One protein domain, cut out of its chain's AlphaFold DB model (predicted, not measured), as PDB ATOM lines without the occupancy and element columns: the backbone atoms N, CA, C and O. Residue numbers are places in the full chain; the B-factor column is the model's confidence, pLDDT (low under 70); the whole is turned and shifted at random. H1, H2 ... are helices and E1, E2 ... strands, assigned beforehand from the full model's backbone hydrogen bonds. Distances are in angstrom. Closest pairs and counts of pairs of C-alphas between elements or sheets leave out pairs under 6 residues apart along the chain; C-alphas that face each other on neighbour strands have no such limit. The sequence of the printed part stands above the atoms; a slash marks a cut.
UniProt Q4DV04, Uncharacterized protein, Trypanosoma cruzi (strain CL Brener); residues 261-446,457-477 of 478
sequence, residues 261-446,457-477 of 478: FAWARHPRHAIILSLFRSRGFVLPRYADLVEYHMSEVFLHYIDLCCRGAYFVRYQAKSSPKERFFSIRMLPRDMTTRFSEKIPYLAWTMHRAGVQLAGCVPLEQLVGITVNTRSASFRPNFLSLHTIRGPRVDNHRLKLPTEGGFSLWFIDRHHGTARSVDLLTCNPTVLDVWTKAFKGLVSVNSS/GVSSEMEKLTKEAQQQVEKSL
ATOM      1  N   PHE A 261     -37.226  33.542  19.866       62.27
ATOM      2  CA  PHE A 261     -35.850  33.996  20.023       62.27
ATOM      3  C   PHE A 261     -35.643  35.255  19.179       62.27
ATOM      4  O   PHE A 261     -35.587  35.215  17.950       62.27
ATOM      5  N   ALA A 262     -35.556  36.401  19.854       80.60
ATOM      6  CA  ALA A 262     -35.397  37.701  19.223       80.60
ATOM      7  C   ALA A 262     -33.946  37.882  18.749       80.60
ATOM      8  O   ALA A 262     -33.196  38.681  19.312       80.60
ATOM      9  N   TRP A 263     -33.554  37.144  17.708       87.07
ATOM     10  CA  TRP A 263     -32.203  37.119  17.139       87.07
ATOM     11  C   TRP A 263     -31.654  38.515  16.815       87.07
ATOM     12  O   TRP A 263     -30.460  38.761  16.976       87.07
ATOM     13  N   ALA A 264     -32.523  39.467  16.464       83.93
ATOM     14  CA  ALA A 264     -32.177  40.871  16.239       83.93
ATOM     15  C   ALA A 264     -31.563  41.570  17.474       83.93
ATOM     16  O   ALA A 264     -30.857  42.566  17.336       83.93
ATOM     17  N   ARG A 265     -31.780  41.045  18.690       86.45
ATOM     18  CA  ARG A 265     -31.125  41.508  19.928       86.45
ATOM     19  C   ARG A 265     -29.751  40.874  20.154       86.45
ATOM     20  O   ARG A 265     -28.970  41.393  20.946       86.45
ATOM     21  N   HIS A 266     -29.432  39.765  19.486       89.97
ATOM     22  CA  HIS A 266     -28.150  39.091  19.655       89.97
ATOM     23  C   HIS A 266     -27.042  39.855  18.905       89.97
ATOM     24  O   HIS A 266     -27.168  40.061  17.695       89.97
ATOM     25  N   PRO A 267     -25.912  40.231  19.535       88.73
ATOM     26  CA  PRO A 267     -24.922  41.147  18.945       88.73
ATOM     27  C   PRO A 267     -24.216  40.617  17.684       88.73
ATOM     28  O   PRO A 267     -23.499  41.358  17.013       88.73
ATOM     29  N   ARG A 268     -24.385  39.329  17.353       93.51
ATOM     30  CA  ARG A 268     -23.773  38.679  16.181       93.51
ATOM     31  C   ARG A 268     -24.683  38.541  14.962       93.51
ATOM     32  O   ARG A 268     -24.170  38.187  13.906       93.51
ATOM     33  N   HIS A 269     -25.973  38.883  15.052       93.11
ATOM     34  CA  HIS A 269     -26.875  38.817  13.890       93.11
ATOM     35  C   HIS A 269     -26.360  39.661  12.706       93.11
ATOM     36  O   HIS A 269     -26.507  39.275  11.549       93.11
ATOM     37  N   ALA A 270     -25.681  40.779  12.988       92.66
ATOM     38  CA  ALA A 270     -25.103  41.667  11.981       92.66
ATOM     39  C   ALA A 270     -24.072  40.980  11.059       92.66
ATOM     40  O   ALA A 270     -23.924  41.391   9.911       92.66
ATOM     41  N   ILE A 271     -23.391  39.922  11.525       95.07
ATOM     42  CA  ILE A 271     -22.474  39.120  10.697       95.07
ATOM     43  C   ILE A 271     -23.275  38.352   9.641       95.07
ATOM     44  O   ILE A 271     -22.964  38.435   8.457       95.07
ATOM     45  N   ILE A 272     -24.341  37.669  10.064       94.22
ATOM     46  CA  ILE A 272     -25.209  36.882   9.181       94.22
ATOM     47  C   ILE A 272     -25.960  37.786   8.196       94.22
ATOM     48  O   ILE A 272     -25.936  37.527   6.996       94.22
ATOM     49  N   LEU A 273     -26.522  38.913   8.655       92.91
ATOM     50  CA  LEU A 273     -27.149  39.896   7.761       92.91
ATOM     51  C   LEU A 273     -26.162  40.499   6.746       92.91
ATOM     52  O   LEU A 273     -26.561  40.804   5.625       92.91
ATOM     53  N   SER A 274     -24.888  40.680   7.111       93.27
ATOM     54  CA  SER A 274     -23.864  41.185   6.187       93.27
ATOM     55  C   SER A 274     -23.518  40.166   5.093       93.27
ATOM     56  O   SER A 274     -23.403  40.562   3.933       93.27
ATOM     57  N   LEU A 275     -23.435  38.870   5.424       94.02
ATOM     58  CA  LEU A 275     -23.242  37.797   4.436       94.02
ATOM     59  C   LEU A 275     -24.461  37.647   3.512       94.02
ATOM     60  O   LEU A 275     -24.311  37.565   2.297       94.02
ATOM     61  N   PHE A 276     -25.679  37.705   4.060       91.15
ATOM     62  CA  PHE A 276     -26.897  37.705   3.247       91.15
ATOM     63  C   PHE A 276     -26.966  38.900   2.293       91.15
ATOM     64  O   PHE A 276     -27.256  38.721   1.108       91.15
ATOM     65  N   ARG A 277     -26.617  40.104   2.767       88.32
ATOM     66  CA  ARG A 277     -26.571  41.311   1.936       88.32
ATOM     67  C   ARG A 277     -25.571  41.182   0.788       88.32
ATOM     68  O   ARG A 277     -25.924  41.537  -0.333       88.32
ATOM     69  N   SER A 278     -24.366  40.649   1.018       86.64
ATOM     70  CA  SER A 278     -23.383  40.469  -0.064       86.64
ATOM     71  C   SER A 278     -23.781  39.395  -1.085       86.64
ATOM     72  O   SER A 278     -23.259  39.383  -2.199       86.64
ATOM     73  N   ARG A 279     -24.765  38.547  -0.754       85.04
ATOM     74  CA  ARG A 279     -25.426  37.612  -1.678       85.04
ATOM     75  C   ARG A 279     -26.765  38.110  -2.237       85.04
ATOM     76  O   ARG A 279     -27.415  37.372  -2.967       85.04
ATOM     77  N   GLY A 280     -27.169  39.351  -1.954       82.84
ATOM     78  CA  GLY A 280     -28.400  39.953  -2.483       82.84
ATOM     79  C   GLY A 280     -29.692  39.538  -1.768       82.84
ATOM     80  O   GLY A 280     -30.781  39.893  -2.224       82.84
ATOM     81  N   PHE A 281     -29.607  38.830  -0.638       81.97
ATOM     82  CA  PHE A 281     -30.765  38.565   0.211       81.97
ATOM     83  C   PHE A 281     -31.062  39.796   1.071       81.97
ATOM     84  O   PHE A 281     -30.272  40.189   1.932       81.97
ATOM     85  N   VAL A 282     -32.218  40.415   0.831       74.49
ATOM     86  CA  VAL A 282     -32.669  41.632   1.516       74.49
ATOM     87  C   VAL A 282     -33.998  41.363   2.226       74.49
ATOM     88  O   VAL A 282     -34.925  40.801   1.641       74.49
ATOM     89  N   LEU A 283     -34.096  41.757   3.497       72.84
ATOM     90  CA  LEU A 283     -35.343  41.704   4.267       72.84
ATOM     91  C   LEU A 283     -36.340  42.773   3.768       72.84
ATOM     92  O   LEU A 283     -35.907  43.840   3.336       72.84
ATOM     93  N   PRO A 284     -37.664  42.528   3.827       79.68
ATOM     94  CA  PRO A 284     -38.326  41.355   4.409       79.68
ATOM     95  C   PRO A 284     -38.445  40.151   3.458       79.68
ATOM     96  O   PRO A 284     -38.892  39.095   3.886       79.68
ATOM     97  N   ARG A 285     -38.043  40.278   2.182       72.26
ATOM     98  CA  ARG A 285     -38.327  39.297   1.113       72.26
ATOM     99  C   ARG A 285     -37.858  37.863   1.406       72.26
ATOM    100  O   ARG A 285     -38.450  36.929   0.884       72.26
ATOM    101  N   TYR A 286     -36.815  37.702   2.216       80.92
ATOM    102  CA  TYR A 286     -36.232  36.404   2.571       80.92
ATOM    103  C   TYR A 286     -36.230  36.154   4.087       80.92
ATOM    104  O   TYR A 286     -35.280  35.574   4.607       80.92
ATOM    105  N   ALA A 287     -37.257  36.632   4.804       79.08
ATOM    106  CA  ALA A 287     -37.357  36.510   6.262       79.08
ATOM    107  C   ALA A 287     -37.164  35.065   6.750       79.08
ATOM    108  O   ALA A 287     -36.259  34.834   7.544       79.08
ATOM    109  N   ASP A 288     -37.907  34.098   6.207       79.53
ATOM    110  CA  ASP A 288     -37.867  32.691   6.641       79.53
ATOM    111  C   ASP A 288     -36.463  32.065   6.518       79.53
ATOM    112  O   ASP A 288     -35.993  31.369   7.418       79.53
ATOM    113  N   LEU A 289     -35.752  32.364   5.423       84.12
ATOM    114  CA  LEU A 289     -34.369  31.925   5.207       84.12
ATOM    115  C   LEU A 289     -33.414  32.576   6.217       84.12
ATOM    116  O   LEU A 289     -32.530  31.913   6.758       84.12
ATOM    117  N   VAL A 290     -33.588  33.872   6.488       84.80
ATOM    118  CA  VAL A 290     -32.792  34.568   7.504       84.80
ATOM    119  C   VAL A 290     -33.072  33.979   8.888       84.80
ATOM    120  O   VAL A 290     -32.121  33.690   9.605       84.80
ATOM    121  N   GLU A 291     -34.334  33.736   9.251       86.01
ATOM    122  CA  GLU A 291     -34.725  33.146  10.538       86.01
ATOM    123  C   GLU A 291     -34.143  31.739  10.736       86.01
ATOM    124  O   GLU A 291     -33.577  31.471  11.799       86.01
ATOM    125  N   TYR A 292     -34.159  30.885   9.705       84.81
ATOM    126  CA  TYR A 292     -33.510  29.566   9.729       84.81
ATOM    127  C   TYR A 292     -32.016  29.649  10.101       84.81
ATOM    128  O   TYR A 292     -31.527  28.893  10.943       84.81
ATOM    129  N   HIS A 293     -31.292  30.620   9.538       89.13
ATOM    130  CA  HIS A 293     -29.870  30.844   9.823       89.13
ATOM    131  C   HIS A 293     -29.596  31.708  11.074       89.13
ATOM    132  O   HIS A 293     -28.437  32.003  11.371       89.13
ATOM    133  N   MET A 294     -30.623  32.104  11.829       90.45
ATOM    134  CA  MET A 294     -30.513  32.947  13.031       90.45
ATOM    135  C   MET A 294     -30.747  32.173  14.337       90.45
ATOM    136  O   MET A 294     -31.141  32.756  15.348       90.45
ATOM    137  N   SER A 295     -30.484  30.863  14.349       88.65
ATOM    138  CA  SER A 295     -30.621  30.041  15.555       88.65
ATOM    139  C   SER A 295     -29.694  30.502  16.691       88.65
ATOM    140  O   SER A 295     -28.543  30.896  16.475       88.65
ATOM    141  N   GLU A 296     -30.186  30.421  17.930       89.67
ATOM    142  CA  GLU A 296     -29.456  30.863  19.124       89.67
ATOM    143  C   GLU A 296     -28.095  30.165  19.265       89.67
ATOM    144  O   GLU A 296     -27.076  30.820  19.496       89.67
ATOM    145  N   VAL A 297     -28.055  28.848  19.038       90.44
ATOM    146  CA  VAL A 297     -26.833  28.029  19.109       90.44
ATOM    147  C   VAL A 297     -25.787  28.484  18.089       90.44
ATOM    148  O   VAL A 297     -24.614  28.645  18.432       90.44
ATOM    149  N   PHE A 298     -26.189  28.738  16.840       94.23
ATOM    150  CA  PHE A 298     -25.253  29.172  15.804       94.23
ATOM    151  C   PHE A 298     -24.727  30.585  16.088       94.23
ATOM    152  O   PHE A 298     -23.517  30.820  16.040       94.23
ATOM    153  N   LEU A 299     -25.606  31.510  16.484       94.85
ATOM    154  CA  LEU A 299     -25.202  32.855  16.885       94.85
ATOM    155  C   LEU A 299     -24.272  32.850  18.115       94.85
ATOM    156  O   LEU A 299     -23.326  33.644  18.160       94.85
ATOM    157  N   HIS A 300     -24.471  31.928  19.063       93.47
ATOM    158  CA  HIS A 300     -23.569  31.707  20.195       93.47
ATOM    159  C   HIS A 300     -22.180  31.220  19.742       93.47
ATOM    160  O   HIS A 300     -21.164  31.779  20.163       93.47
ATOM    161  N   TYR A 301     -22.102  30.244  18.830       96.38
ATOM    162  CA  TYR A 301     -20.820  29.801  18.267       96.38
ATOM    163  C   TYR A 301     -20.085  30.920  17.510       96.38
ATOM    164  O   TYR A 301     -18.860  31.034  17.618       96.38
ATOM    165  N   ILE A 302     -20.809  31.803  16.811       96.85
ATOM    166  CA  ILE A 302     -20.217  32.999  16.191       96.85
ATOM    167  C   ILE A 302     -19.671  33.956  17.259       96.85
ATOM    168  O   ILE A 302     -18.595  34.519  17.057       96.85
ATOM    169  N   ASP A 303     -20.343  34.134  18.403       95.69
ATOM    170  CA  ASP A 303     -19.816  34.967  19.491       95.69
ATOM    171  C   ASP A 303     -18.497  34.414  20.046       95.69
ATOM    172  O   ASP A 303     -17.530  35.164  20.192       95.69
ATOM    173  N   LEU A 304     -18.404  33.097  20.254       95.63
ATOM    174  CA  LEU A 304     -17.155  32.440  20.645       95.63
ATOM    175  C   LEU A 304     -16.047  32.633  19.591       95.63
ATOM    176  O   LEU A 304     -14.910  32.959  19.942       95.63
ATOM    177  N   CYS A 305     -16.372  32.538  18.300       97.40
ATOM    178  CA  CYS A 305     -15.421  32.811  17.215       97.40
ATOM    179  C   CYS A 305     -15.018  34.298  17.119       97.40
ATOM    180  O   CYS A 305     -13.898  34.606  16.708       97.40
ATOM    181  N   CYS A 306     -15.878  35.233  17.542       96.00
ATOM    182  CA  CYS A 306     -15.535  36.653  17.680       96.00
ATOM    183  C   CYS A 306     -14.591  36.907  18.865       96.00
ATOM    184  O   CYS A 306     -13.671  37.719  18.752       96.00
ATOM    185  N   ARG A 307     -14.774  36.196  19.991       94.43
ATOM    186  CA  ARG A 307     -13.847  36.239  21.142       94.43
ATOM    187  C   ARG A 307     -12.458  35.717  20.770       94.43
ATOM    188  O   ARG A 307     -11.475  36.240  21.292       94.43
ATOM    189  N   GLY A 308     -12.395  34.750  19.854       96.15
ATOM    190  CA  GLY A 308     -11.175  34.260  19.214       96.15
ATOM    191  C   GLY A 308     -10.426  33.166  19.983       96.15
ATOM    192  O   GLY A 308     -10.667  32.928  21.165       96.15
ATOM    193  N   ALA A 309      -9.498  32.496  19.297       97.19
ATOM    194  CA  ALA A 309      -8.679  31.411  19.840       97.19
ATOM    195  C   ALA A 309      -7.284  31.356  19.189       97.19
ATOM    196  O   ALA A 309      -7.050  31.938  18.128       97.19
ATOM    197  N   TYR A 310      -6.343  30.661  19.833       96.55
ATOM    198  CA  TYR A 310      -5.015  30.401  19.275       96.55
ATOM    199  C   TYR A 310      -5.017  29.138  18.410       96.55
ATOM    200  O   TYR A 310      -5.564  28.111  18.806       96.55
ATOM    201  N   PHE A 311      -4.357  29.216  17.255       97.91
ATOM    202  CA  PHE A 311      -4.127  28.091  16.351       97.91
ATOM    203  C   PHE A 311      -2.691  28.114  15.837       97.91
ATOM    204  O   PHE A 311      -2.103  29.182  15.633       97.91
ATOM    205  N   VAL A 312      -2.145  26.940  15.534       97.35
ATOM    206  CA  VAL A 312      -0.953  26.833  14.691       97.35
ATOM    207  C   VAL A 312      -1.401  26.955  13.241       97.35
ATOM    208  O   VAL A 312      -2.100  26.086  12.725       97.35
ATOM    209  N   ARG A 313      -1.002  28.047  12.587       97.35
ATOM    210  CA  ARG A 313      -1.234  28.259  11.161       97.35
ATOM    211  C   ARG A 313      -0.137  27.577  10.354       97.35
ATOM    212  O   ARG A 313       1.051  27.836  10.577       97.35
ATOM    213  N   TYR A 314      -0.553  26.785   9.376       96.93
ATOM    214  CA  TYR A 314       0.297  26.239   8.331       96.93
ATOM    215  C   TYR A 314       0.115  27.084   7.070       96.93
ATOM    216  O   TYR A 314      -0.978  27.541   6.743       96.93
ATOM    217  N   GLN A 315       1.222  27.368   6.397       92.93
ATOM    218  CA  GLN A 315       1.243  28.106   5.142       92.93
ATOM    219  C   GLN A 315       2.463  27.630   4.365       92.93
ATOM    220  O   GLN A 315       3.559  27.524   4.925       92.93
ATOM    221  N   ALA A 316       2.271  27.348   3.082       86.17
ATOM    222  CA  ALA A 316       3.326  26.862   2.210       86.17
ATOM    223  C   ALA A 316       4.575  27.751   2.203       86.17
ATOM    224  O   ALA A 316       4.503  28.966   2.409       86.17
ATOM    225  N   LYS A 317       5.731  27.120   1.959       85.08
ATOM    226  CA  LYS A 317       7.051  27.772   1.885       85.08
ATOM    227  C   LYS A 317       7.393  28.578   3.171       85.08
ATOM    228  O   LYS A 317       8.285  29.419   3.164       85.08
ATOM    229  N   SER A 318       6.728  28.292   4.303       90.20
ATOM    230  CA  SER A 318       6.926  28.964   5.596       90.20
ATOM    231  C   SER A 318       6.932  27.987   6.781       90.20
ATOM    232  O   SER A 318       6.360  26.899   6.720       90.20
ATOM    233  N   SER A 319       7.584  28.364   7.886       90.99
ATOM    234  CA  SER A 319       7.509  27.602   9.136       90.99
ATOM    235  C   SER A 319       6.133  27.764   9.801       90.99
ATOM    236  O   SER A 319       5.634  28.889   9.829       90.99
ATOM    237  N   PRO A 320       5.555  26.704  10.404       95.17
ATOM    238  CA  PRO A 320       4.315  26.805  11.176       95.17
ATOM    239  C   PRO A 320       4.436  27.826  12.309       95.17
ATOM    240  O   PRO A 320       5.469  27.881  12.990       95.17
ATOM    241  N   LYS A 321       3.397  28.646  12.510       94.38
ATOM    242  CA  LYS A 321       3.400  29.730  13.509       94.38
ATOM    243  C   LYS A 321       2.097  29.745  14.290       94.38
ATOM    244  O   LYS A 321       1.024  29.726  13.696       94.38
ATOM    245  N   GLU A 322       2.194  29.860  15.608       94.65
ATOM    246  CA  GLU A 322       1.036  30.187  16.437       94.65
ATOM    247  C   GLU A 322       0.525  31.595  16.094       94.65
ATOM    248  O   GLU A 322       1.311  32.536  15.918       94.65
ATOM    249  N   ARG A 323      -0.790  31.735  15.946       96.35
ATOM    250  CA  ARG A 323      -1.488  32.998  15.696       96.35
ATOM    251  C   ARG A 323      -2.808  33.001  16.449       96.35
ATOM    252  O   ARG A 323      -3.415  31.953  16.653       96.35
ATOM    253  N   PHE A 324      -3.258  34.189  16.829       96.94
ATOM    254  CA  PHE A 324      -4.585  34.374  17.398       96.94
ATOM    255  C   PHE A 324      -5.573  34.694  16.277       96.94
ATOM    256  O   PHE A 324      -5.364  35.670  15.560       96.94
ATOM    257  N   PHE A 325      -6.622  33.891  16.120       98.20
ATOM    258  CA  PHE A 325      -7.669  34.063  15.113       98.20
ATOM    259  C   PHE A 325      -8.970  34.529  15.761       98.20
ATOM    260  O   PHE A 325      -9.313  34.113  16.865       98.20
ATOM    261  N   SER A 326      -9.717  35.374  15.054       97.44
ATOM    262  CA  SER A 326     -11.027  35.875  15.481       97.44
ATOM    263  C   SER A 326     -11.852  36.318  14.275       97.44
ATOM    264  O   SER A 326     -11.290  36.833  13.305       97.44
ATOM    265  N   ILE A 327     -13.176  36.181  14.350       97.72
ATOM    266  CA  ILE A 327     -14.085  36.862  13.423       97.72
ATOM    267  C   ILE A 327     -14.174  38.338  13.830       97.72
ATOM    268  O   ILE A 327     -14.395  38.652  15.000       97.72
ATOM    269  N   ARG A 328     -13.980  39.258  12.879       94.90
ATOM    270  CA  ARG A 328     -14.041  40.711  13.112       94.90
ATOM    271  C   ARG A 328     -14.819  41.409  12.003       94.90
ATOM    272  O   ARG A 328     -14.615  41.107  10.834       94.90
ATOM    273  N   MET A 329     -15.649  42.384  12.367       94.33
ATOM    274  CA  MET A 329     -16.232  43.326  11.408       94.33
ATOM    275  C   MET A 329     -15.187  44.400  11.087       94.33
ATOM    276  O   MET A 329     -14.844  45.195  11.964       94.33
ATOM    277  N   LEU A 330     -14.668  44.412   9.859       92.86
ATOM    278  CA  LEU A 330     -13.640  45.355   9.400       92.86
ATOM    279  C   LEU A 330     -14.126  46.086   8.135       92.86
ATOM    280  O   LEU A 330     -14.962  45.531   7.420       92.86
ATOM    281  N   PRO A 331     -13.639  47.306   7.843       92.18
ATOM    282  CA  PRO A 331     -13.952  48.007   6.595       92.18
ATOM    283  C   PRO A 331     -13.624  47.140   5.367       92.18
ATOM    284  O   PRO A 331     -12.538  46.564   5.312       92.18
ATOM    285  N   ARG A 332     -14.542  47.046   4.393       90.44
ATOM    286  CA  ARG A 332     -14.328  46.326   3.120       90.44
ATOM    287  C   ARG A 332     -13.113  46.884   2.374       90.44
ATOM    288  O   ARG A 332     -12.281  46.130   1.876       90.44
ATOM    289  N   ASP A 333     -13.007  48.208   2.336       86.95
ATOM    290  CA  ASP A 333     -11.812  48.940   1.928       86.95
ATOM    291  C   ASP A 333     -11.086  49.470   3.171       86.95
ATOM    292  O   ASP A 333     -11.588  50.328   3.893       86.95
ATOM    293  N   MET A 334      -9.876  48.960   3.407       81.52
ATOM    294  CA  MET A 334      -9.034  49.326   4.552       81.52
ATOM    295  C   MET A 334      -8.402  50.722   4.419       81.52
ATOM    296  O   MET A 334      -7.807  51.207   5.382       81.52
ATOM    297  N   THR A 335      -8.490  51.364   3.249       84.31
ATOM    298  CA  THR A 335      -7.934  52.705   3.012       84.31
ATOM    299  C   THR A 335      -8.898  53.829   3.404       84.31
ATOM    300  O   THR A 335      -8.449  54.937   3.705       84.31
ATOM    301  N   THR A 336     -10.207  53.554   3.487       80.09
ATOM    302  CA  THR A 336     -11.239  54.554   3.796       80.09
ATOM    303  C   THR A 336     -11.984  54.250   5.099       80.09
ATOM    304  O   THR A 336     -12.444  53.142   5.357       80.09
ATOM    305  N   ARG A 337     -12.164  55.271   5.954       73.42
ATOM    306  CA  ARG A 337     -12.883  55.115   7.240       73.42
ATOM    307  C   ARG A 337     -14.395  54.908   7.081       73.42
ATOM    308  O   ARG A 337     -15.034  54.431   8.014       73.42
ATOM    309  N   PHE A 338     -14.946  55.293   5.930       77.13
ATOM    310  CA  PHE A 338     -16.382  55.289   5.635       77.13
ATOM    311  C   PHE A 338     -16.849  54.047   4.857       77.13
ATOM    312  O   PHE A 338     -18.026  53.947   4.526       77.13
ATOM    313  N   SER A 339     -15.949  53.104   4.560       86.42
ATOM    314  CA  SER A 339     -16.314  51.845   3.907       86.42
ATOM    315  C   SER A 339     -17.256  51.008   4.783       86.42
ATOM    316  O   SER A 339     -17.107  50.963   6.009       86.42
ATOM    317  N   GLU A 340     -18.206  50.308   4.154       89.16
ATOM    318  CA  GLU A 340     -19.064  49.332   4.834       89.16
ATOM    319  C   GLU A 340     -18.197  48.315   5.592       89.16
ATOM    320  O   GLU A 340     -17.231  47.766   5.053       89.16
ATOM    321  N   LYS A 341     -18.546  48.044   6.854       92.49
ATOM    322  CA  LYS A 341     -17.894  46.987   7.628       92.49
ATOM    323  C   LYS A 341     -18.500  45.640   7.261       92.49
ATOM    324  O   LYS A 341     -19.700  45.443   7.437       92.49
ATOM    325  N   ILE A 342     -17.656  44.705   6.843       94.53
ATOM    326  CA  ILE A 342     -18.028  43.328   6.505       94.53
ATOM    327  C   ILE A 342     -17.288  42.344   7.427       94.53
ATOM    328  O   ILE A 342     -16.273  42.713   8.033       94.53
ATOM    329  N   PRO A 343     -17.771  41.103   7.596       97.00
ATOM    330  CA  PRO A 343     -17.106  40.126   8.444       97.00
ATOM    331  C   PRO A 343     -15.858  39.536   7.772       97.00
ATOM    332  O   PRO A 343     -15.906  39.049   6.645       97.00
ATOM    333  N   TYR A 344     -14.748  39.513   8.506       97.50
ATOM    334  CA  TYR A 344     -13.488  38.870   8.131       97.50
ATOM    335  C   TYR A 344     -13.110  37.783   9.140       97.50
ATOM    336  O   TYR A 344     -13.258  37.972  10.349       97.50
ATOM    337  N   LEU A 345     -12.483  36.707   8.657       98.12
ATOM    338  CA  LEU A 345     -11.545  35.938   9.470       98.12
ATOM    339  C   LEU A 345     -10.242  36.736   9.552       98.12
ATOM    340  O   LEU A 345      -9.557  36.911   8.546       98.12
ATOM    341  N   ALA A 346      -9.897  37.222  10.738       96.81
ATOM    342  CA  ALA A 346      -8.703  38.020  10.987       96.81
ATOM    343  C   ALA A 346      -7.769  37.320  11.977       96.81
ATOM    344  O   ALA A 346      -8.230  36.692  12.935       96.81
ATOM    345  N   TRP A 347      -6.455  37.465  11.779       97.49
ATOM    346  CA  TRP A 347      -5.458  36.940  12.710       97.49
ATOM    347  C   TRP A 347      -4.343  37.925  13.048       97.49
ATOM    348  O   TRP A 347      -3.914  38.753  12.244       97.49
ATOM    349  N   THR A 348      -3.842  37.798  14.271       96.21
ATOM    350  CA  THR A 348      -2.812  38.647  14.880       96.21
ATOM    351  C   THR A 348      -1.696  37.774  15.462       96.21
ATOM    352  O   THR A 348      -1.819  36.549  15.559       96.21
ATOM    353  N   MET A 349      -0.573  38.389  15.847       92.11
ATOM    354  CA  MET A 349       0.506  37.682  16.560       92.11
ATOM    355  C   MET A 349       0.023  37.107  17.901       92.11
ATOM    356  O   MET A 349       0.296  35.953  18.214       92.11
ATOM    357  N   HIS A 350      -0.725  37.910  18.660       90.09
ATOM    358  CA  HIS A 350      -1.227  37.596  19.999       90.09
ATOM    359  C   HIS A 350      -2.651  38.138  20.171       90.09
ATOM    360  O   HIS A 350      -3.066  39.028  19.423       90.09
ATOM    361  N   ARG A 351      -3.376  37.668  21.192       89.70
ATOM    362  CA  ARG A 351      -4.742  38.119  21.529       89.70
ATOM    363  C   ARG A 351      -4.873  39.641  21.670       89.70
ATOM    364  O   ARG A 351      -5.817  40.215  21.142       89.70
ATOM    365  N   ALA A 352      -3.907  40.284  22.327       85.94
ATOM    366  CA  ALA A 352      -3.833  41.743  22.487       85.94
ATOM    367  C   ALA A 352      -3.166  42.470  21.296       85.94
ATOM    368  O   ALA A 352      -2.896  43.665  21.363       85.94
ATOM    369  N   GLY A 353      -2.848  41.760  20.210       80.17
ATOM    370  CA  GLY A 353      -2.190  42.337  19.041       80.17
ATOM    371  C   GLY A 353      -3.112  43.288  18.281       80.17
ATOM    372  O   GLY A 353      -4.152  42.870  17.773       80.17
ATOM    373  N   VAL A 354      -2.697  44.550  18.163       81.94
ATOM    374  CA  VAL A 354      -3.395  45.575  17.369       81.94
ATOM    375  C   VAL A 354      -3.177  45.344  15.870       81.94
ATOM    376  O   VAL A 354      -4.120  45.404  15.084       81.94
ATOM    377  N   GLN A 355      -1.942  45.026  15.466       88.84
ATOM    378  CA  GLN A 355      -1.593  44.814  14.063       88.84
ATOM    379  C   GLN A 355      -2.111  43.462  13.551       88.84
ATOM    380  O   GLN A 355      -1.752  42.396  14.065       88.84
ATOM    381  N   LEU A 356      -2.922  43.509  12.491       91.61
ATOM    382  CA  LEU A 356      -3.334  42.326  11.742       91.61
ATOM    383  C   LEU A 356      -2.123  41.721  11.024       91.61
ATOM    384  O   LEU A 356      -1.462  42.379  10.225       91.61
ATOM    385  N   ALA A 357      -1.869  40.437  11.271       93.63
ATOM    386  CA  ALA A 357      -0.922  39.631  10.503       93.63
ATOM    387  C   ALA A 357      -1.574  39.024   9.238       93.63
ATOM    388  O   ALA A 357      -0.945  38.236   8.525       93.63
ATOM    389  N   GLY A 358      -2.848  39.343   8.995       94.74
ATOM    390  CA  GLY A 358      -3.616  39.032   7.795       94.74
ATOM    391  C   GLY A 358      -5.110  38.876   8.090       94.74
ATOM    392  O   GLY A 358      -5.528  38.771   9.246       94.74
ATOM    393  N   CYS A 359      -5.918  38.895   7.031       95.50
ATOM    394  CA  CYS A 359      -7.353  38.645   7.099       95.50
ATOM    395  C   CYS A 359      -7.904  38.133   5.755       95.50
ATOM    396  O   CYS A 359      -7.246  38.256   4.718       95.50
ATOM    397  N   VAL A 360      -9.104  37.551   5.787       95.38
ATOM    398  CA  VAL A 360      -9.870  37.078   4.622       95.38
ATOM    399  C   VAL A 360     -11.354  37.421   4.820       95.38
ATOM    400  O   VAL A 360     -11.868  37.123   5.902       95.38
ATOM    401  N   PRO A 361     -12.057  38.029   3.841       95.89
ATOM    402  CA  PRO A 361     -13.499  38.262   3.935       95.89
ATOM    403  C   PRO A 361     -14.264  36.939   4.077       95.89
ATOM    404  O   PRO A 361     -14.016  35.998   3.322       95.89
ATOM    405  N   LEU A 362     -15.217  36.855   5.007       96.65
ATOM    406  CA  LEU A 362     -16.015  35.636   5.193       96.65
ATOM    407  C   LEU A 362     -16.989  35.380   4.041       96.65
ATOM    408  O   LEU A 362     -17.329  34.231   3.812       96.65
ATOM    409  N   GLU A 363     -17.373  36.387   3.256       94.01
ATOM    410  CA  GLU A 363     -18.181  36.203   2.035       94.01
ATOM    411  C   GLU A 363     -17.488  35.346   0.952       94.01
ATOM    412  O   GLU A 363     -18.163  34.773   0.095       94.01
ATOM    413  N   GLN A 364     -16.151  35.231   1.014       94.50
ATOM    414  CA  GLN A 364     -15.335  34.385   0.131       94.50
ATOM    415  C   GLN A 364     -15.261  32.920   0.599       94.50
ATOM    416  O   GLN A 364     -14.714  32.094  -0.126       94.50
ATOM    417  N   LEU A 365     -15.742  32.589   1.806       95.68
ATOM    418  CA  LEU A 365     -15.678  31.237   2.375       95.68
ATOM    419  C   LEU A 365     -16.612  30.293   1.603       95.68
ATOM    420  O   LEU A 365     -17.816  30.538   1.550       95.68
ATOM    421  N   VAL A 366     -16.067  29.209   1.047       93.40
ATOM    422  CA  VAL A 366     -16.825  28.219   0.255       93.40
ATOM    423  C   VAL A 366     -16.882  26.829   0.882       93.40
ATOM    424  O   VAL A 366     -17.734  26.038   0.504       93.40
ATOM    425  N   GLY A 367     -15.996  26.513   1.830       93.00
ATOM    426  CA  GLY A 367     -15.954  25.174   2.409       93.00
ATOM    427  C   GLY A 367     -15.000  25.026   3.588       93.00
ATOM    428  O   GLY A 367     -14.144  25.874   3.853       93.00
ATOM    429  N   ILE A 368     -15.135  23.897   4.282       95.43
ATOM    430  CA  ILE A 368     -14.274  23.471   5.387       95.43
ATOM    431  C   ILE A 368     -13.945  21.984   5.234       95.43
ATOM    432  O   ILE A 368     -14.822  21.174   4.956       95.43
ATOM    433  N   THR A 369     -12.685  21.609   5.453       94.88
ATOM    434  CA  THR A 369     -12.261  20.200   5.504       94.88
ATOM    435  C   THR A 369     -11.578  19.909   6.831       94.88
ATOM    436  O   THR A 369     -10.505  20.450   7.107       94.88
ATOM    437  N   VAL A 370     -12.183  19.046   7.650       94.55
ATOM    438  CA  VAL A 370     -11.658  18.646   8.968       94.55
ATOM    439  C   VAL A 370     -10.684  17.482   8.798       94.55
ATOM    440  O   VAL A 370     -11.022  16.320   8.993       94.55
ATOM    441  N   ASN A 371      -9.493  17.807   8.300       91.88
ATOM    442  CA  ASN A 371      -8.333  16.929   8.217       91.88
ATOM    443  C   ASN A 371      -7.079  17.750   7.856       91.88
ATOM    444  O   ASN A 371      -7.146  18.933   7.512       91.88
ATOM    445  N   THR A 372      -5.930  17.079   7.862       91.04
ATOM    446  CA  THR A 372      -4.620  17.619   7.477       91.04
ATOM    447  C   THR A 372      -4.230  17.313   6.017       91.04
ATOM    448  O   THR A 372      -3.050  17.353   5.675       91.04
ATOM    449  N   ARG A 373      -5.187  17.013   5.118       86.46
ATOM    450  CA  ARG A 373      -4.890  16.638   3.712       86.46
ATOM    451  C   ARG A 373      -4.440  17.815   2.833       86.46
ATOM    452  O   ARG A 373      -3.823  17.582   1.789       86.46
ATOM    453  N   SER A 374      -4.727  19.056   3.241       87.49
ATOM    454  CA  SER A 374      -4.316  20.272   2.525       87.49
ATOM    455  C   SER A 374      -2.795  20.354   2.344       87.49
ATOM    456  O   SER A 374      -2.009  19.997   3.229       87.49
ATOM    457  N   ALA A 375      -2.366  20.843   1.181       87.47
ATOM    458  CA  ALA A 375      -0.968  20.851   0.770       87.47
ATOM    459  C   ALA A 375      -0.041  21.684   1.684       87.47
ATOM    460  O   ALA A 375       1.144  21.369   1.768       87.47
ATOM    461  N   SER A 376      -0.547  22.660   2.452       91.69
ATOM    462  CA  SER A 376       0.261  23.384   3.456       91.69
ATOM    463  C   SER A 376       0.709  22.515   4.641       91.69
ATOM    464  O   SER A 376       1.744  22.799   5.254       91.69
ATOM    465  N   PHE A 377      -0.045  21.465   4.989       93.75
ATOM    466  CA  PHE A 377       0.334  20.545   6.066       93.75
ATOM    467  C   PHE A 377       1.419  19.560   5.615       93.75
ATOM    468  O   PHE A 377       2.325  19.269   6.398       93.75
ATOM    469  N   ARG A 378       1.370  19.092   4.355       91.05
ATOM    470  CA  ARG A 378       2.210  17.992   3.836       91.05
ATOM    471  C   ARG A 378       3.714  18.127   4.158       91.05
ATOM    472  O   ARG A 378       4.264  17.170   4.696       91.05
ATOM    473  N   PRO A 379       4.381  19.288   3.969       91.76
ATOM    474  CA  PRO A 379       5.813  19.451   4.268       91.76
ATOM    475  C   PRO A 379       6.181  19.414   5.761       91.76
ATOM    476  O   PRO A 379       7.357  19.531   6.112       91.76
ATOM    477  N   ASN A 380       5.191  19.346   6.654       93.65
ATOM    478  CA  ASN A 380       5.371  19.436   8.099       93.65
ATOM    479  C   ASN A 380       5.076  18.120   8.834       93.65
ATOM    480  O   ASN A 380       5.323  18.062  10.038       93.65
ATOM    481  N   PHE A 381       4.573  17.074   8.169       93.62
ATOM    482  CA  PHE A 381       4.377  15.779   8.826       93.62
ATOM    483  C   PHE A 381       5.704  15.190   9.325       93.62
ATOM    484  O   PHE A 381       6.744  15.297   8.678       93.62
ATOM    485  N   LEU A 382       5.640  14.567  10.499       93.80
ATOM    486  CA  LEU A 382       6.683  13.705  11.062       93.80
ATOM    487  C   LEU A 382       6.226  12.235  11.041       93.80
ATOM    488  O   LEU A 382       7.047  11.334  10.919       93.80
ATOM    489  N   SER A 383       4.915  12.007  11.140       93.17
ATOM    490  CA  SER A 383       4.214  10.739  10.914       93.17
ATOM    491  C   SER A 383       2.749  11.033  10.546       93.17
ATOM    492  O   SER A 383       2.330  12.191  10.558       93.17
ATOM    493  N   LEU A 384       1.940  10.002  10.275       91.61
ATOM    494  CA  LEU A 384       0.493  10.151  10.027       91.61
ATOM    495  C   LEU A 384      -0.256  10.826  11.198       91.61
ATOM    496  O   LEU A 384      -1.187  11.604  10.988       91.61
ATOM    497  N   HIS A 385       0.191  10.571  12.431       94.51
ATOM    498  CA  HIS A 385      -0.426  11.068  13.669       94.51
ATOM    499  C   HIS A 385       0.317  12.262  14.281       94.51
ATOM    500  O   HIS A 385      -0.055  12.751  15.347       94.51
ATOM    501  N   THR A 386       1.417  12.721  13.677       95.56
ATOM    502  CA  THR A 386       2.272  13.747  14.285       95.56
ATOM    503  C   THR A 386       2.801  14.734  13.260       95.56
ATOM    504  O   THR A 386       3.444  14.368  12.277       95.56
ATOM    505  N   ILE A 387       2.594  16.016  13.538       96.35
ATOM    506  CA  ILE A 387       2.997  17.132  12.689       96.35
ATOM    507  C   ILE A 387       3.888  18.115  13.455       96.35
ATOM    508  O   ILE A 387       3.790  18.298  14.671       96.35
ATOM    509  N   ARG A 388       4.816  18.729  12.727       95.30
ATOM    510  CA  ARG A 388       5.769  19.721  13.214       95.30
ATOM    511  C   ARG A 388       5.060  21.039  13.523       95.30
ATOM    512  O   ARG A 388       4.585  21.715  12.619       95.30
ATOM    513  N   GLY A 389       5.076  21.440  14.788       95.07
ATOM    514  CA  GLY A 389       4.519  22.698  15.270       95.07
ATOM    515  C   GLY A 389       5.476  23.904  15.202       95.07
ATOM    516  O   GLY A 389       6.521  23.868  14.527       95.07
ATOM    517  N   PRO A 390       5.127  24.997  15.913       93.54
ATOM    518  CA  PRO A 390       5.978  26.174  16.050       93.54
ATOM    519  C   PRO A 390       7.248  25.857  16.857       93.54
ATOM    520  O   PRO A 390       7.408  24.770  17.423       93.54
ATOM    521  N   ARG A 391       8.179  26.818  16.891       91.14
ATOM    522  CA  ARG A 391       9.357  26.742  17.763       91.14
ATOM    523  C   ARG A 391       9.033  27.253  19.164       91.14
ATOM    524  O   ARG A 391       8.451  28.326  19.290       91.14
ATOM    525  N   VAL A 392       9.488  26.516  20.170       85.52
ATOM    526  CA  VAL A 392       9.544  26.908  21.583       85.52
ATOM    527  C   VAL A 392      10.958  26.585  22.052       85.52
ATOM    528  O   VAL A 392      11.433  25.475  21.822       85.52
ATOM    529  N   ASP A 393      11.657  27.575  22.606       82.15
ATOM    530  CA  ASP A 393      13.019  27.446  23.149       82.15
ATOM    531  C   ASP A 393      13.996  26.717  22.202       82.15
ATOM    532  O   ASP A 393      14.659  25.750  22.554       82.15
ATOM    533  N   ASN A 394      14.048  27.179  20.945       82.30
ATOM    534  CA  ASN A 394      14.787  26.613  19.798       82.30
ATOM    535  C   ASN A 394      14.337  25.228  19.289       82.30
ATOM    536  O   ASN A 394      14.525  24.942  18.099       82.30
ATOM    537  N   HIS A 395      13.671  24.414  20.104       87.14
ATOM    538  CA  HIS A 395      13.084  23.144  19.681       87.14
ATOM    539  C   HIS A 395      11.777  23.360  18.903       87.14
ATOM    540  O   HIS A 395      11.111  24.388  19.021       87.14
ATOM    541  N   ARG A 396      11.398  22.399  18.055       90.14
ATOM    542  CA  ARG A 396      10.091  22.395  17.377       90.14
ATOM    543  C   ARG A 396       9.152  21.449  18.104       90.14
ATOM    544  O   ARG A 396       9.518  20.302  18.340       90.14
ATOM    545  N   LEU A 397       7.943  21.916  18.402       92.05
ATOM    546  CA  LEU A 397       6.921  21.067  19.011       92.05
ATOM    547  C   LEU A 397       6.508  19.936  18.057       92.05
ATOM    548  O   LEU A 397       6.464  20.124  16.837       92.05
ATOM    549  N   LYS A 398       6.158  18.782  18.626       94.22
ATOM    550  CA  LYS A 398       5.453  17.694  17.940       94.22
ATOM    551  C   LYS A 398       3.994  17.741  18.381       94.22
ATOM    552  O   LYS A 398       3.733  17.689  19.578       94.22
ATOM    553  N   LEU A 399       3.071  17.893  17.436       95.67
ATOM    554  CA  LEU A 399       1.643  18.083  17.699       95.67
ATOM    555  C   LEU A 399       0.829  16.931  17.084       95.67
ATOM    556  O   LEU A 399       1.234  16.430  16.031       95.67
ATOM    557  N   PRO A 400      -0.294  16.518  17.697       95.54
ATOM    558  CA  PRO A 400      -1.210  15.550  17.095       95.54
ATOM    559  C   PRO A 400      -1.872  16.136  15.842       95.54
ATOM    560  O   PRO A 400      -2.066  17.348  15.743       95.54
ATOM    561  N   THR A 401      -2.223  15.286  14.876       95.99
ATOM    562  CA  THR A 401      -2.842  15.714  13.608       95.99
ATOM    563  C   THR A 401      -4.367  15.824  13.670       95.99
ATOM    564  O   THR A 401      -4.946  16.476  12.802       95.99
ATOM    565  N   GLU A 402      -5.015  15.250  14.692       94.51
ATOM    566  CA  GLU A 402      -6.482  15.149  14.802       94.51
ATOM    567  C   GLU A 402      -7.206  16.505  14.803       94.51
ATOM    568  O   GLU A 402      -8.295  16.629  14.254       94.51
ATOM    569  N   GLY A 403      -6.594  17.542  15.383       94.20
ATOM    570  CA  GLY A 403      -7.170  18.890  15.448       94.20
ATOM    571  C   GLY A 403      -6.858  19.792  14.253       94.20
ATOM    572  O   GLY A 403      -6.970  21.016  14.371       94.20
ATOM    573  N   GLY A 404      -6.404  19.219  13.135       96.69
ATOM    574  CA  GLY A 404      -6.117  19.935  11.895       96.69
ATOM    575  C   GLY A 404      -7.344  20.090  10.994       96.69
ATOM    576  O   GLY A 404      -8.046  19.120  10.712       96.69
ATOM    577  N   PHE A 405      -7.579  21.302  10.496       97.60
ATOM    578  CA  PHE A 405      -8.632  21.604   9.527       97.60
ATOM    579  C   PHE A 405      -8.209  22.721   8.564       97.60
ATOM    580  O   PHE A 405      -7.308  23.510   8.850       97.60
ATOM    581  N   SER A 406      -8.863  22.788   7.407       97.16
ATOM    582  CA  SER A 406      -8.613  23.808   6.379       97.16
ATOM    583  C   SER A 406      -9.899  24.558   6.057       97.16
ATOM    584  O   SER A 406     -10.946  23.936   5.868       97.16
ATOM    585  N   LEU A 407      -9.814  25.885   5.985       96.92
ATOM    586  CA  LEU A 407     -10.889  26.759   5.515       96.92
ATOM    587  C   LEU A 407     -10.594  27.188   4.077       96.92
ATOM    588  O   LEU A 407      -9.504  27.695   3.805       96.92
ATOM    589  N   TRP A 408     -11.551  26.989   3.175       95.04
ATOM    590  CA  TRP A 408     -11.397  27.232   1.741       95.04
ATOM    591  C   TRP A 408     -12.092  28.525   1.339       95.04
ATOM    592  O   TRP A 408     -13.274  28.718   1.627       95.04
ATOM    593  N   PHE A 409     -11.357  29.404   0.660       94.92
ATOM    594  CA  PHE A 409     -11.858  30.691   0.195       94.92
ATOM    595  C   PHE A 409     -11.615  30.855  -1.302       94.92
ATOM    596  O   PHE A 409     -10.522  30.546  -1.778       94.92
ATOM    597  N   ILE A 410     -12.602  31.394  -2.018       92.92
ATOM    598  CA  ILE A 410     -12.494  31.757  -3.435       92.92
ATOM    599  C   ILE A 410     -12.790  33.244  -3.585       92.92
ATOM    600  O   ILE A 410     -13.883  33.715  -3.264       92.92
ATOM    601  N   ASP A 411     -11.829  33.984  -4.126       88.66
ATOM    602  CA  ASP A 411     -12.076  35.320  -4.636       88.66
ATOM    603  C   ASP A 411     -12.713  35.215  -6.027       88.66
ATOM    604  O   ASP A 411     -12.041  34.943  -7.024       88.66
ATOM    605  N   ARG A 412     -14.035  35.407  -6.096       80.51
ATOM    606  CA  ARG A 412     -14.800  35.317  -7.350       80.51
ATOM    607  C   ARG A 412     -14.442  36.415  -8.361       80.51
ATOM    608  O   ARG A 412     -14.681  36.216  -9.546       80.51
ATOM    609  N   HIS A 413     -13.873  37.545  -7.929       81.13
ATOM    610  CA  HIS A 413     -13.485  38.636  -8.831       81.13
ATOM    611  C   HIS A 413     -12.125  38.385  -9.482       81.13
ATOM    612  O   HIS A 413     -11.925  38.724 -10.647       81.13
ATOM    613  N   HIS A 414     -11.199  37.777  -8.741       82.50
ATOM    614  CA  HIS A 414      -9.862  37.451  -9.237       82.50
ATOM    615  C   HIS A 414      -9.719  36.004  -9.732       82.50
ATOM    616  O   HIS A 414      -8.695  35.665 -10.322       82.50
ATOM    617  N   GLY A 415     -10.721  35.151  -9.501       81.12
ATOM    618  CA  GLY A 415     -10.685  33.726  -9.837       81.12
ATOM    619  C   GLY A 415      -9.679  32.923  -9.007       81.12
ATOM    620  O   GLY A 415      -9.304  31.826  -9.420       81.12
ATOM    621  N   THR A 416      -9.216  33.468  -7.875       88.00
ATOM    622  CA  THR A 416      -8.136  32.901  -7.057       88.00
ATOM    623  C   THR A 416      -8.665  32.217  -5.803       88.00
ATOM    624  O   THR A 416      -9.365  32.811  -4.983       88.00
ATOM    625  N   ALA A 417      -8.276  30.961  -5.613       89.56
ATOM    626  CA  ALA A 417      -8.516  30.227  -4.383       89.56
ATOM    627  C   ALA A 417      -7.352  30.337  -3.390       89.56
ATOM    628  O   ALA A 417      -6.185  30.471  -3.762       89.56
ATOM    629  N   ARG A 418      -7.671  30.225  -2.097       91.35
ATOM    630  CA  ARG A 418      -6.695  30.101  -1.007       91.35
ATOM    631  C   ARG A 418      -7.243  29.263   0.142       91.35
ATOM    632  O   ARG A 418      -8.426  29.349   0.472       91.35
ATOM    633  N   SER A 419      -6.360  28.519   0.799       93.88
ATOM    634  CA  SER A 419      -6.641  27.858   2.071       93.88
ATOM    635  C   SER A 419      -6.159  28.696   3.261       93.88
ATOM    636  O   SER A 419      -5.187  29.459   3.184       93.88
ATOM    637  N   VAL A 420      -6.830  28.537   4.399       96.65
ATOM    638  CA  VAL A 420      -6.296  28.886   5.718       96.65
ATOM    639  C   VAL A 420      -6.240  27.599   6.531       96.65
ATOM    640  O   VAL A 420      -7.260  27.106   7.007       96.65
ATOM    641  N   ASP A 421      -5.033  27.043   6.633       97.45
ATOM    642  CA  ASP A 421      -4.768  25.729   7.216       97.45
ATOM    643  C   ASP A 421      -4.387  25.875   8.698       97.45
ATOM    644  O   ASP A 421      -3.396  26.535   9.039       97.45
ATOM    645  N   LEU A 422      -5.203  25.306   9.586       98.17
ATOM    646  CA  LEU A 422      -5.189  25.550  11.028       98.17
ATOM    647  C   LEU A 422      -5.103  24.253  11.824       98.17
ATOM    648  O   LEU A 422      -5.633  23.222  11.422       98.17
ATOM    649  N   LEU A 423      -4.471  24.323  12.994       97.92
ATOM    650  CA  LEU A 423      -4.432  23.222  13.948       97.92
ATOM    651  C   LEU A 423      -4.593  23.733  15.377       97.92
ATOM    652  O   LEU A 423      -3.938  24.698  15.781       97.92
ATOM    653  N   THR A 424      -5.447  23.061  16.143       97.13
ATOM    654  CA  THR A 424      -5.637  23.259  17.586       97.13
ATOM    655  C   THR A 424      -5.443  21.932  18.312       97.13
ATOM    656  O   THR A 424      -5.850  20.893  17.811       97.13
ATOM    657  N   CYS A 425      -4.854  21.953  19.508       94.21
ATOM    658  CA  CYS A 425      -4.818  20.779  20.391       94.21
ATOM    659  C   CYS A 425      -6.006  20.744  21.372       94.21
ATOM    660  O   CYS A 425      -6.080  19.860  22.217       94.21
ATOM    661  N   ASN A 426      -6.914  21.724  21.304       95.42
ATOM    662  CA  ASN A 426      -8.100  21.805  22.152       95.42
ATOM    663  C   ASN A 426      -9.340  21.326  21.362       95.42
ATOM    664  O   ASN A 426      -9.730  22.008  20.406       95.42
ATOM    665  N   PRO A 427      -9.976  20.200  21.753       95.38
ATOM    666  CA  PRO A 427     -11.102  19.623  21.019       95.38
ATOM    667  C   PRO A 427     -12.374  20.479  21.102       95.38
ATOM    668  O   PRO A 427     -13.111  20.558  20.126       95.38
ATOM    669  N   THR A 428     -12.612  21.198  22.203       95.83
ATOM    670  CA  THR A 428     -13.745  22.133  22.318       95.83
ATOM    671  C   THR A 428     -13.595  23.317  21.363       95.83
ATOM    672  O   THR A 428     -14.567  23.760  20.760       95.83
ATOM    673  N   VAL A 429     -12.367  23.821  21.181       96.39
ATOM    674  CA  VAL A 429     -12.081  24.865  20.182       96.39
ATOM    675  C   VAL A 429     -12.288  24.323  18.767       96.39
ATOM    676  O   VAL A 429     -12.870  25.028  17.947       96.39
ATOM    677  N   LEU A 430     -11.866  23.085  18.485       96.94
ATOM    678  CA  LEU A 430     -12.109  22.437  17.193       96.94
ATOM    679  C   LEU A 430     -13.612  22.307  16.902       96.94
ATOM    680  O   LEU A 430     -14.055  22.705  15.829       96.94
ATOM    681  N   ASP A 431     -14.395  21.802  17.855       96.53
ATOM    682  CA  ASP A 431     -15.842  21.611  17.712       96.53
ATOM    683  C   ASP A 431     -16.571  22.936  17.438       96.53
ATOM    684  O   ASP A 431     -17.231  23.086  16.409       96.53
ATOM    685  N   VAL A 432     -16.362  23.946  18.292       96.29
ATOM    686  CA  VAL A 432     -16.985  25.273  18.144       96.29
ATOM    687  C   VAL A 432     -16.625  25.916  16.804       96.29
ATOM    688  O   VAL A 432     -17.503  26.443  16.121       96.29
ATOM    689  N   TRP A 433     -15.350  25.874  16.402       97.79
ATOM    690  CA  TRP A 433     -14.920  26.492  15.146       97.79
ATOM    691  C   TRP A 433     -15.414  25.719  13.926       97.79
ATOM    692  O   TRP A 433     -15.894  26.336  12.979       97.79
ATOM    693  N   THR A 434     -15.359  24.388  13.928       96.54
ATOM    694  CA  THR A 434     -15.848  23.600  12.787       96.54
ATOM    695  C   THR A 434     -17.361  23.740  12.612       96.54
ATOM    696  O   THR A 434     -17.802  23.969  11.487       96.54
ATOM    697  N   LYS A 435     -18.152  23.728  13.695       96.04
ATOM    698  CA  LYS A 435     -19.602  23.998  13.652       96.04
ATOM    699  C   LYS A 435     -19.922  25.420  13.187       96.04
ATOM    700  O   LYS A 435     -20.737  25.588  12.281       96.04
ATOM    701  N   ALA A 436     -19.245  26.438  13.728       96.72
ATOM    702  CA  ALA A 436     -19.432  27.823  13.289       96.72
ATOM    703  C   ALA A 436     -19.119  28.002  11.796       96.72
ATOM    704  O   ALA A 436     -19.900  28.606  11.065       96.72
ATOM    705  N   PHE A 437     -17.995  27.463  11.317       97.23
ATOM    706  CA  PHE A 437     -17.608  27.607   9.916       97.23
ATOM    707  C   PHE A 437     -18.464  26.759   8.967       97.23
ATOM    708  O   PHE A 437     -18.747  27.241   7.876       97.23
ATOM    709  N   LYS A 438     -18.979  25.588   9.379       95.17
ATOM    710  CA  LYS A 438     -20.040  24.872   8.638       95.17
ATOM    711  C   LYS A 438     -21.296  25.739   8.476       95.17
ATOM    712  O   LYS A 438     -21.781  25.903   7.362       95.17
ATOM    713  N   GLY A 439     -21.782  26.364   9.553       93.97
ATOM    714  CA  GLY A 439     -22.938  27.268   9.488       93.97
ATOM    715  C   GLY A 439     -22.700  28.495   8.593       93.97
ATOM    716  O   GLY A 439     -23.573  28.875   7.819       93.97
ATOM    717  N   LEU A 440     -21.498  29.083   8.631       95.70
ATOM    718  CA  LEU A 440     -21.119  30.208   7.762       95.70
ATOM    719  C   LEU A 440     -20.998  29.800   6.285       95.70
ATOM    720  O   LEU A 440     -21.391  30.571   5.413       95.70
ATOM    721  N   VAL A 441     -20.495  28.593   5.999       94.07
ATOM    722  CA  VAL A 441     -20.526  27.998   4.652       94.07
ATOM    723  C   VAL A 441     -21.973  27.833   4.189       94.07
ATOM    724  O   VAL A 441     -22.294  28.267   3.094       94.07
ATOM    725  N   SER A 442     -22.864  27.314   5.038       91.88
ATOM    726  CA  SER A 442     -24.286  27.145   4.713       91.88
ATOM    727  C   SER A 442     -24.970  28.477   4.343       91.88
ATOM    728  O   SER A 442     -25.604  28.561   3.295       91.88
ATOM    729  N   VAL A 443     -24.733  29.557   5.104       92.11
ATOM    730  CA  VAL A 443     -25.200  30.929   4.772       92.11
ATOM    731  C   VAL A 443     -24.627  31.433   3.439       92.11
ATOM    732  O   VAL A 443     -25.311  32.091   2.659       92.11
ATOM    733  N   ASN A 444     -23.363  31.118   3.148       90.40
ATOM    734  CA  ASN A 444     -22.725  31.444   1.871       90.40
ATOM    735  C   ASN A 444     -23.155  30.526   0.712       90.40
ATOM    736  O   ASN A 444     -22.842  30.837  -0.439       90.40
ATOM    737  N   SER A 445     -23.841  29.420   0.978       86.61
ATOM    738  CA  SER A 445     -24.348  28.488  -0.037       86.61
ATOM    739  C   SER A 445     -25.845  28.662  -0.293       86.61
ATOM    740  O   SER A 445     -26.361  28.120  -1.268       86.61
ATOM    741  N   SER A 446     -26.538  29.484   0.505       83.88
ATOM    742  CA  SER A 446     -27.894  29.938   0.201       83.88
ATOM    743  C   SER A 446     -27.944  30.581  -1.195       83.88
ATOM    744  O   SER A 446     -27.221  31.541  -1.481       83.88
ATOM    745  N   GLY A 457     -28.680  18.866  -6.062       45.03
ATOM    746  CA  GLY A 457     -28.405  20.178  -6.661       45.03
ATOM    747  C   GLY A 457     -27.261  20.956  -6.001       45.03
ATOM    748  O   GLY A 457     -26.214  21.177  -6.613       45.03
ATOM    749  N   VAL A 458     -27.472  21.390  -4.755       49.55
ATOM    750  CA  VAL A 458     -26.606  22.368  -4.061       49.55
ATOM    751  C   VAL A 458     -25.260  21.764  -3.642       49.55
ATOM    752  O   VAL A 458     -24.224  22.412  -3.814       49.55
ATOM    753  N   SER A 459     -25.269  20.508  -3.177       54.85
ATOM    754  CA  SER A 459     -24.065  19.753  -2.798       54.85
ATOM    755  C   SER A 459     -23.042  19.737  -3.949       54.85
ATOM    756  O   SER A 459     -21.880  20.101  -3.754       54.85
ATOM    757  N   SER A 460     -23.494  19.500  -5.192       63.26
ATOM    758  CA  SER A 460     -22.614  19.428  -6.372       63.26
ATOM    759  C   SER A 460     -21.884  20.738  -6.717       63.26
ATOM    760  O   SER A 460     -20.716  20.695  -7.114       63.26
ATOM    761  N   GLU A 461     -22.512  21.911  -6.554       64.79
ATOM    762  CA  GLU A 461     -21.868  23.202  -6.854       64.79
ATOM    763  C   GLU A 461     -20.828  23.558  -5.783       64.79
ATOM    764  O   GLU A 461     -19.701  23.938  -6.109       64.79
ATOM    765  N   MET A 462     -21.174  23.387  -4.505       64.52
ATOM    766  CA  MET A 462     -20.270  23.665  -3.384       64.52
ATOM    767  C   MET A 462     -19.085  22.691  -3.350       64.52
ATOM    768  O   MET A 462     -17.942  23.104  -3.125       64.52
ATOM    769  N   GLU A 463     -19.331  21.409  -3.628       73.51
ATOM    770  CA  GLU A 463     -18.295  20.395  -3.795       73.51
ATOM    771  C   GLU A 463     -17.369  20.742  -4.965       73.51
ATOM    772  O   GLU A 463     -16.146  20.729  -4.802       73.51
ATOM    773  N   LYS A 464     -17.929  21.099  -6.129       80.37
ATOM    774  CA  LYS A 464     -17.155  21.504  -7.307       80.37
ATOM    775  C   LYS A 464     -16.282  22.721  -7.012       80.37
ATOM    776  O   LYS A 464     -15.079  22.655  -7.252       80.37
ATOM    777  N   LEU A 465     -16.840  23.785  -6.432       74.59
ATOM    778  CA  LEU A 465     -16.078  24.974  -6.033       74.59
ATOM    779  C   LEU A 465     -14.973  24.622  -5.025       74.59
ATOM    780  O   LEU A 465     -13.843  25.087  -5.156       74.59
ATOM    781  N   THR A 466     -15.254  23.753  -4.053       71.55
ATOM    782  CA  THR A 466     -14.257  23.307  -3.067       71.55
ATOM    783  C   THR A 466     -13.138  22.479  -3.716       71.55
ATOM    784  O   THR A 466     -11.965  22.695  -3.407       71.55
ATOM    785  N   LYS A 467     -13.462  21.585  -4.658       82.44
ATOM    786  CA  LYS A 467     -12.489  20.809  -5.449       82.44
ATOM    787  C   LYS A 467     -11.649  21.704  -6.364       82.44
ATOM    788  O   LYS A 467     -10.430  21.550  -6.412       82.44
ATOM    789  N   GLU A 468     -12.264  22.665  -7.049       77.06
ATOM    790  CA  GLU A 468     -11.565  23.664  -7.867       77.06
ATOM    791  C   GLU A 468     -10.609  24.504  -7.008       77.06
ATOM    792  O   GLU A 468      -9.446  24.682  -7.374       77.06
ATOM    793  N   ALA A 469     -11.052  24.937  -5.822       68.20
ATOM    794  CA  ALA A 469     -10.219  25.661  -4.870       68.20
ATOM    795  C   ALA A 469      -9.016  24.837  -4.386       68.20
ATOM    796  O   ALA A 469      -7.893  25.343  -4.355       68.20
ATOM    797  N   GLN A 470      -9.232  23.561  -4.056       80.01
ATOM    798  CA  GLN A 470      -8.169  22.626  -3.681       80.01
ATOM    799  C   GLN A 470      -7.135  22.477  -4.803       80.01
ATOM    800  O   GLN A 470      -5.944  22.688  -4.568       80.01
ATOM    801  N   GLN A 471      -7.577  22.210  -6.036       80.96
ATOM    802  CA  GLN A 471      -6.688  22.043  -7.190       80.96
ATOM    803  C   GLN A 471      -5.904  23.317  -7.536       80.96
ATOM    804  O   GLN A 471      -4.732  23.236  -7.906       80.96
ATOM    805  N   GLN A 472      -6.526  24.497  -7.443       76.49
ATOM    806  CA  GLN A 472      -5.831  25.771  -7.653       76.49
ATOM    807  C   GLN A 472      -4.737  25.996  -6.604       76.49
ATOM    808  O   GLN A 472      -3.620  26.379  -6.959       76.49
ATOM    809  N   VAL A 473      -5.032  25.724  -5.326       66.99
ATOM    810  CA  VAL A 473      -4.039  25.840  -4.253       66.99
ATOM    811  C   VAL A 473      -2.889  24.867  -4.500       66.99
ATOM    812  O   VAL A 473      -1.749  25.315  -4.537       66.99
ATOM    813  N   GLU A 474      -3.146  23.584  -4.767       76.14
ATOM    814  CA  GLU A 474      -2.083  22.604  -5.048       76.14
ATOM    815  C   GLU A 474      -1.159  23.036  -6.202       76.14
ATOM    816  O   GLU A 474       0.063  23.004  -6.047       76.14
ATOM    817  N   LYS A 475      -1.722  23.545  -7.308       75.91
ATOM    818  CA  LYS A 475      -0.957  24.074  -8.454       75.91
ATOM    819  C   LYS A 475      -0.072  25.280  -8.110       75.91
ATOM    820  O   LYS A 475       0.929  25.494  -8.782       75.91
ATOM    821  N   SER A 476      -0.423  26.063  -7.087       71.75
ATOM    822  CA  SER A 476       0.354  27.235  -6.643       71.75
ATOM    823  C   SER A 476       1.502  26.912  -5.673       71.75
ATOM    824  O   SER A 476       2.332  27.780  -5.377       71.75
ATOM    825  N   LEU A 477       1.525  25.690  -5.122       59.68
ATOM    826  CA  LEU A 477       2.477  25.288  -4.081       59.68
ATOM    827  C   LEU A 477       3.630  24.424  -4.584       59.68
ATOM    828  O   LEU A 477       4.672  24.391  -3.916       59.68
TER     829      LEU A 477
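Overview. This is residues 261 to 446 and 457 to 477 of the 478 residues of an uncharacterized protein of Trypanosoma cruzi (strain CL Brener) (UniProt Q4DV04). A seven-stranded sheet, curled like part of a barrel and folded back on itself, makes the core; H1, H3 and H4 pack on one face of it, and the long helix H5 crosses E10, E9 and E5. A small sheet, E6 E7 E8, lies at one end of the longest axis, partly face to face with the large sheet, strands crossed; H2 lies near the other end. The 207 printed residues run H1 H2 H3, E1 to E10, H4 H5; the large sheet's order is E4 E3 E2 E1 E10 E9 E5, both sheets are antiparallel, and the class is mixed, helices and strands. The whole is compact, with a radius of gyration of the C-alphas of 17.4 A and spans of 56 by 39 by 35 A.

Along the chain. Find C-alpha 309 at (-8.679, 31.411, 19.840), where E1, residues 309 to 314, begins. Then come E2, 321 to 331, 26.1 A long and bending by 72 degrees at residue 328, E3, 341 to 348, E4, 356 to 361, and E5, 365 to 369. Next look for E6, 381 to 383, E7, 386 to 392, and E8, 395 to 400; E9, 404 to 411, and E10, 416 to 423, are 23.4 A each. Before E1 stand H1, 269 to 278, from (-26.875, 38.817, 13.890), H2, 287 to 292, and H3, 296 to 307. H4, 427 to 445, is 26.4 A long; H5, 457 to 477, runs 31.4 A to C-alpha 477 at (2.477, 25.288, -4.081).

Arrangement. In the large sheet, E1 to E4 form a meander, each strand the antiparallel neighbour of the one before; look at N 311 and O 323, 3.0 A, and N 326 and O 346, 2.9 A. It is a folded sheet, two leaves facing each other: E4 E3 face E1 E10 E9 E5, with E2 as hinge. H4 is on it at a height of 8.2 A, its Val 441 closest to Val 366 of E5, C-alphas 5.8 A apart. H5 runs across the strands, at 76 degrees to E5 on the local plane; C-alphas 469 and 417 of E10 are closest, 4.9 A. H3 touches H4's residues 432 to 439 alone, closest C-alphas Tyr 301 and Ala 436, 5.5 A. H2 is close to H1 but not clearly touching, C-alphas 290 and 273, 7.8 A. Every O i to N i+4 pair is within hydrogen-bond range in H1 to H4, and 16 of 17 in H5.

Size, cuts and confidence. The C-alphas farthest apart, Arg 285 and Asn 394, are 57.7 A apart. Residues 447 to 456 are not printed, and the gap is 11.9 A. The link E5 to E6 is long. Mean pLDDT of the printed part is 89.1; residues 261, 457 to 462, 469, 473 and 477 are under 70.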